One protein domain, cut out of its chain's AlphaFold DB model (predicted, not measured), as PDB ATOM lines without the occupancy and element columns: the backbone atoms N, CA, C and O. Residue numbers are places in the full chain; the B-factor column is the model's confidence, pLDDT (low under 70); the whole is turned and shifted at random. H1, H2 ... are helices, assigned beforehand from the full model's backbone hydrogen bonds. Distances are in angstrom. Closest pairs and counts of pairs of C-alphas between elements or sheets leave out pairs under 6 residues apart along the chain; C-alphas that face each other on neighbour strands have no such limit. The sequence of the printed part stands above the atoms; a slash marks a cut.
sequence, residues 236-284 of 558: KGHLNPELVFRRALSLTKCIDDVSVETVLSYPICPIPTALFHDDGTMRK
ATOM      1  N   LYS A 236     -30.875  -8.213  25.743       55.31
ATOM      2  CA  LYS A 236     -31.231  -8.098  27.160       55.31
ATOM      3  C   LYS A 236     -31.628  -9.483  27.645       55.31
ATOM      4  O   LYS A 236     -32.650 -10.003  27.204       55.31
ATOM      5  N   GLY A 237     -30.851 -10.071  28.548       55.47
ATOM      6  CA  GLY A 237     -31.123 -11.418  29.040       55.47
ATOM      7  C   GLY A 237     -30.682 -11.615  30.480       55.47
ATOM      8  O   GLY A 237     -29.621 -11.147  30.880       55.47
ATOM      9  N   HIS A 238     -31.504 -12.335  31.240       53.31
ATOM     10  CA  HIS A 238     -31.092 -12.964  32.486       53.31
ATOM     11  C   HIS A 238     -30.436 -14.296  32.114       53.31
ATOM     12  O   HIS A 238     -31.095 -15.199  31.594       53.31
ATOM     13  N   LEU A 239     -29.118 -14.390  32.269       57.56
ATOM     14  CA  LEU A 239     -28.363 -15.571  31.864       57.56
ATOM     15  C   LEU A 239     -28.088 -16.410  33.104       57.56
ATOM     16  O   LEU A 239     -27.078 -16.221  33.764       57.56
ATOM     17  N   ASN A 240     -29.015 -17.323  33.410       63.81
ATOM     18  CA  ASN A 240     -28.875 -18.276  34.509       63.81
ATOM     19  C   ASN A 240     -27.622 -19.154  34.270       63.81
ATOM     20  O   ASN A 240     -27.642 -19.979  33.347       63.81
ATOM     21  N   PRO A 241     -26.555 -19.033  35.084       64.50
ATOM     22  CA  PRO A 241     -25.323 -19.794  34.958       64.50
ATOM     23  C   PRO A 241     -25.557 -21.288  34.968       64.50
ATOM     24  O   PRO A 241     -24.882 -22.008  34.246       64.50
ATOM     25  N   GLU A 242     -26.540 -21.763  35.731       70.81
ATOM     26  CA  GLU A 242     -26.898 -23.173  35.775       70.81
ATOM     27  C   GLU A 242     -27.332 -23.672  34.396       70.81
ATOM     28  O   GLU A 242     -26.935 -24.754  33.969       70.81
ATOM     29  N   LEU A 243     -28.103 -22.874  33.653       69.12
ATOM     30  CA  LEU A 243     -28.516 -23.214  32.295       69.12
ATOM     31  C   LEU A 243     -27.303 -23.308  31.361       69.12
ATOM     32  O   LEU A 243     -27.236 -24.205  30.519       69.12
ATOM     33  N   VAL A 244     -26.340 -22.400  31.515       70.12
ATOM     34  CA  VAL A 244     -25.134 -22.371  30.685       70.12
ATOM     35  C   VAL A 244     -24.186 -23.515  31.040       70.12
ATOM     36  O   VAL A 244     -23.719 -24.207  30.141       70.12
ATOM     37  N   PHE A 245     -23.999 -23.808  32.327       74.31
ATOM     38  CA  PHE A 245     -23.267 -24.976  32.813       74.31
ATOM     39  C   PHE A 245     -23.914 -26.285  32.354       74.31
ATOM     40  O   PHE A 245     -23.225 -27.183  31.877       74.31
ATOM     41  N   ARG A 246     -25.246 -26.398  32.414       74.44
ATOM     42  CA  ARG A 246     -25.978 -27.560  31.886       74.44
ATOM     43  C   ARG A 246     -25.765 -27.718  30.380       74.44
ATOM     44  O   ARG A 246     -25.601 -28.845  29.913       74.44
ATOM     45  N   ARG A 247     -25.743 -26.619  29.616       72.44
ATOM     46  CA  ARG A 247     -25.433 -26.634  28.173       72.44
ATOM     47  C   ARG A 247     -23.985 -27.045  27.913       72.44
ATOM     48  O   ARG A 247     -23.772 -27.927  27.093       72.44
ATOM     49  N   ALA A 248     -23.029 -26.488  28.652       73.62
ATOM     50  CA  ALA A 248     -21.616 -26.859  28.629       73.62
ATOM     51  C   ALA A 248     -21.417 -28.363  28.880       73.62
ATOM     52  O   ALA A 248     -20.848 -29.060  28.047       73.62
ATOM     53  N   LEU A 249     -21.991 -28.898  29.962       78.31
ATOM     54  CA  LEU A 249     -21.962 -30.332  30.261       78.31
ATOM     55  C   LEU A 249     -22.659 -31.171  29.183       78.31
ATOM     56  O   LEU A 249     -22.219 -32.275  28.870       78.31
ATOM     57  N   SER A 250     -23.736 -30.662  28.586       78.38
ATOM     58  CA  SER A 250     -24.402 -31.350  27.475       78.38
ATOM     59  C   SER A 250     -23.510 -31.407  26.232       78.38
ATOM     60  O   SER A 250     -23.458 -32.448  25.591       78.38
ATOM     61  N   LEU A 251     -22.761 -30.343  25.923       73.50
ATOM     62  CA  LEU A 251     -21.801 -30.324  24.812       73.50
ATOM     63  C   LEU A 251     -20.693 -31.360  25.015       73.50
ATOM     64  O   LEU A 251     -20.420 -32.116  24.089       73.50
ATOM     65  N   THR A 252     -20.163 -31.488  26.238       76.94
ATOM     66  CA  THR A 252     -19.148 -32.516  26.556       76.94
ATOM     67  C   THR A 252     -19.645 -33.953  26.410       76.94
ATOM     68  O   THR A 252     -18.852 -34.878  26.305       76.94
ATOM     69  N   LYS A 253     -20.968 -34.164  26.422       74.81
ATOM     70  CA  LYS A 253     -21.584 -35.484  26.221       74.81
ATOM     71  C   LYS A 253     -21.980 -35.759  24.773       74.81
ATOM     72  O   LYS A 253     -22.292 -36.901  24.454       74.81
ATOM     73  N   CYS A 254     -22.054 -34.724  23.942       75.44
ATOM     74  CA  CYS A 254     -22.562 -34.813  22.574       75.44
ATOM     75  C   CYS A 254     -21.464 -34.665  21.512       75.44
ATOM     76  O   CYS A 254     -21.741 -34.936  20.348       75.44
ATOM     77  N   ILE A 255     -20.269 -34.195  21.884       75.69
ATOM     78  CA  ILE A 255     -19.145 -33.968  20.972       75.69
ATOM     79  C   ILE A 255     -17.919 -34.674  21.552       75.69
ATOM     80  O   ILE A 255     -17.422 -34.269  22.602       75.69
ATOM     81  N   ASP A 256     -17.440 -35.708  20.860       74.19
ATOM     82  CA  ASP A 256     -16.385 -36.606  21.352       74.19
ATOM     83  C   ASP A 256     -15.034 -35.895  21.597       74.19
ATOM     84  O   ASP A 256     -14.269 -36.314  22.462       74.19
ATOM     85  N   ASP A 257     -14.781 -34.766  20.920       79.88
ATOM     86  CA  ASP A 257     -13.541 -33.976  21.037       79.88
ATOM     87  C   ASP A 257     -13.608 -32.838  22.078       79.88
ATOM     88  O   ASP A 257     -12.667 -32.054  22.218       79.88
ATOM     89  N   VAL A 258     -14.723 -32.692  22.805       78.56
ATOM     90  CA  VAL A 258     -14.921 -31.588  23.758       78.56
ATOM     91  C   VAL A 258     -14.936 -32.123  25.186       78.56
ATOM     92  O   VAL A 258     -15.952 -32.591  25.694       78.56
ATOM     93  N   SER A 259     -13.797 -32.012  25.871       82.81
ATOM     94  CA  SER A 259     -13.684 -32.401  27.280       82.81
ATOM     95  C   SER A 259     -14.261 -31.341  28.230       82.81
ATOM     96  O   SER A 259     -14.364 -30.158  27.893       82.81
ATOM     97  N   VAL A 260     -14.597 -31.747  29.460       79.94
ATOM     98  CA  VAL A 260     -15.004 -30.812  30.529       79.94
ATOM     99  C   VAL A 260     -13.902 -29.795  30.819       79.94
ATOM    100  O   VAL A 260     -14.201 -28.615  30.967       79.94
ATOM    101  N   GLU A 261     -12.640 -30.223  30.835       82.06
ATOM    102  CA  GLU A 261     -11.491 -29.338  31.045       82.06
ATOM    103  C   GLU A 261     -11.405 -28.261  29.956       82.06
ATOM    104  O   GLU A 261     -11.283 -27.074  30.259       82.06
ATOM    105  N   THR A 262     -11.595 -28.650  28.691       80.81
ATOM    106  CA  THR A 262     -11.639 -27.715  27.562       80.81
ATOM    107  C   THR A 262     -12.766 -26.700  27.734       80.81
ATOM    108  O   THR A 262     -12.537 -25.507  27.563       80.81
ATOM    109  N   VAL A 263     -13.969 -27.130  28.121       77.75
ATOM    110  CA  VAL A 263     -15.113 -26.218  28.282       77.75
ATOM    111  C   VAL A 263     -14.916 -25.256  29.454       77.75
ATOM    112  O   VAL A 263     -15.232 -24.076  29.324       77.75
ATOM    113  N   LEU A 264     -14.361 -25.731  30.572       75.12
ATOM    114  CA  LEU A 264     -14.060 -24.901  31.744       75.12
ATOM    115  C   LEU A 264     -12.892 -23.921  31.521       75.12
ATOM    116  O   LEU A 264     -12.765 -22.963  32.279       75.12
ATOM    117  N   SER A 265     -12.063 -24.124  30.490       78.75
ATOM    118  CA  SER A 265     -10.974 -23.200  30.129       78.75
ATOM    119  C   SER A 265     -11.453 -21.908  29.453       78.75
ATOM    120  O   SER A 265     -10.708 -20.928  29.384       78.75
ATOM    121  N   TYR A 266     -12.705 -21.880  28.981       72.88
ATOM    122  CA  TYR A 266     -13.317 -20.707  28.362       72.88
ATOM    123  C   TYR A 266     -14.323 -20.042  29.306       72.88
ATOM    124  O   TYR A 266     -14.965 -20.718  30.110       72.88
ATOM    125  N   PRO A 267     -14.525 -18.716  29.202       64.50
ATOM    126  CA  PRO A 267     -15.589 -18.038  29.928       64.50
ATOM    127  C   PRO A 267     -16.951 -18.537  29.427       64.50
ATOM    128  O   PRO A 267     -17.433 -18.142  28.368       64.50
ATOM    129  N   ILE A 268     -17.554 -19.442  30.199       70.44
ATOM    130  CA  ILE A 268     -18.844 -20.066  29.880       70.44
ATOM    131  C   ILE A 268     -19.967 -19.023  29.949       70.44
ATOM    132  O   ILE A 268     -20.897 -19.060  29.150       70.44
ATOM    133  N   CYS A 269     -19.852 -18.057  30.860       65.69
ATOM    134  CA  CYS A 269     -20.782 -16.942  31.005       65.69
ATOM    135  C   CYS A 269     -20.158 -15.627  30.494       65.69
ATOM    136  O   CYS A 269     -18.939 -15.465  30.569       65.69
ATOM    137  N   PRO A 270     -20.974 -14.646  30.049       63.81
ATOM    138  CA  PRO A 270     -20.489 -13.316  29.650       63.81
ATOM    139  C   PRO A 270     -19.773 -12.559  30.776       63.81
ATOM    140  O   PRO A 270     -19.013 -11.631  30.517       63.81
ATOM    141  N   ILE A 271     -20.052 -12.950  32.021       66.75
ATOM    142  CA  ILE A 271     -19.479 -12.411  33.250       66.75
ATOM    143  C   ILE A 271     -18.965 -13.573  34.117       66.75
ATOM    144  O   ILE A 271     -19.623 -14.618  34.176       66.75
ATOM    145  N   PRO A 272     -17.814 -13.432  34.800       71.00
ATOM    146  CA  PRO A 272     -17.320 -14.455  35.716       71.00
ATOM    147  C   PRO A 272     -18.268 -14.620  36.906       71.00
ATOM    148  O   PRO A 272     -18.341 -13.762  37.782       71.00
ATOM    149  N   THR A 273     -18.974 -15.746  36.988       70.69
ATOM    150  CA  THR A 273     -19.986 -15.986  38.035       70.69
ATOM    151  C   THR A 273     -19.392 -16.157  39.431       70.69
ATOM    152  O   THR A 273     -20.131 -16.139  40.408       70.69
ATOM    153  N   ALA A 274     -18.069 -16.320  39.536       70.06
ATOM    154  CA  ALA A 274     -17.342 -16.259  40.802       70.06
ATOM    155  C   ALA A 274     -17.317 -14.837  41.393       70.06
ATOM    156  O   ALA A 274     -17.313 -14.687  42.609       70.06
ATOM    157  N   LEU A 275     -17.341 -13.812  40.535       69.38
ATOM    158  CA  LEU A 275     -17.246 -12.401  40.915       69.38
ATOM    159  C   LEU A 275     -18.586 -11.672  40.782       69.38
ATOM    160  O   LEU A 275     -18.839 -10.733  41.518       69.38
ATOM    161  N   PHE A 276     -19.475 -12.112  39.889       73.06
ATOM    162  CA  PHE A 276     -20.730 -11.419  39.588       73.06
ATOM    163  C   PHE A 276     -21.959 -12.326  39.740       73.06
ATOM    164  O   PHE A 276     -21.903 -13.546  39.552       73.06
ATOM    165  N   HIS A 277     -23.077 -11.711  40.107       69.88
ATOM    166  CA  HIS A 277     -24.423 -12.254  40.018       69.88
ATOM    167  C   HIS A 277     -24.930 -12.205  38.570       69.88
ATOM    168  O   HIS A 277     -24.414 -11.479  37.723       69.88
ATOM    169  N   ASP A 278     -25.982 -12.968  38.294       64.19
ATOM    170  CA  ASP A 278     -26.566 -13.167  36.961       64.19
ATOM    171  C   ASP A 278     -27.224 -11.900  36.379       64.19
ATOM    172  O   ASP A 278     -27.533 -11.837  35.187       64.19
ATOM    173  N   ASP A 279     -27.469 -10.903  37.228       60.66
ATOM    174  CA  ASP A 279     -27.958  -9.565  36.885       60.66
ATOM    175  C   ASP A 279     -26.814  -8.569  36.597       60.66
ATOM    176  O   ASP A 279     -27.060  -7.398  36.306       60.66
ATOM    177  N   GLY A 280     -25.558  -9.031  36.646       62.38
ATOM    178  CA  GLY A 280     -24.355  -8.226  36.439       62.38
ATOM    179  C   GLY A 280     -23.898  -7.443  37.671       62.38
ATOM    180  O   GLY A 280     -22.886  -6.747  37.591       62.38
ATOM    181  N   THR A 281     -24.602  -7.546  38.802       64.88
ATOM    182  CA  THR A 281     -24.138  -6.972  40.071       64.88
ATOM    183  C   THR A 281     -22.996  -7.803  40.655       64.88
ATOM    184  O   THR A 281     -22.862  -8.991  40.373       64.88
ATOM    185  N   MET A 282     -22.124  -7.194  41.454       68.31
ATOM    186  CA  MET A 282     -20.968  -7.887  42.027       68.31
ATOM    187  C   MET A 282     -21.356  -8.750  43.237       68.31
ATOM    188  O   MET A 282     -22.162  -8.332  44.075       68.31
ATOM    189  N   ARG A 283     -20.751  -9.933  43.368       70.00
ATOM    190  CA  ARG A 283     -20.864 -10.773  44.562       70.00
ATOM    191  C   ARG A 283     -20.080 -10.157  45.711       70.00
ATOM    192  O   ARG A 283     -18.959  -9.705  45.544       70.00
ATOM    193  N   LYS A 284     -20.661 -10.192  46.912       68.75
ATOM    194  CA  LYS A 284     -19.994  -9.718  48.128       68.75
ATOM    195  C   LYS A 284     -19.240 -10.861  48.805       68.75
ATOM    196  O   LYS A 284     -19.854 -11.860  49.175       68.75
TER     197      LYS A 284
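AT A GLANCE: This is residues 236 to 284 of the 558 residues of an uncharacterized protein of Mytilus coruscus (UniProt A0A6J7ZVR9). A domain with little regular structure: one longer helix, H1, after which the chain folds back through the short helix H2, packed beside H1, and then winds on past the first end of H1 as a long tail with no named element. The printed part has 49 residues with two named helices, H1 then H2, and no named strand. The class is all helix, with 19 of the 49 residues in named elements. It is elongated, 37 by 19 by 14 A, and only just loose, close to compact, with a radius of gyration of the C-alphas of 12.0 A.

IN THESE COORDINATES: H1, residues 241 to 254, is 19.7 A long and begins at C-alpha 241, (-25.323, -19.794, 34.958). H2, residues 260 to 264, ends at C-alpha 264, (-14.060, -24.901, 31.744).

HOW THE PARTS SIT: H1 touches H2 with residues 248 to 252 alone; the closest C-alphas, those of Thr 252 and Val 260, are 6.0 A apart. In H1 and H2 every O i to N i+4 pair is within hydrogen-bond range.

THE WHOLE: The C-alphas farthest apart, those of Asp 256 and Lys 284, are 38.1 A apart. The printed part has no cut, and the link from H1 to H2 is tight. Mean pLDDT of the printed part is 70.7; 19 residues are under 70, among them 236 to 241 and 277 to 282.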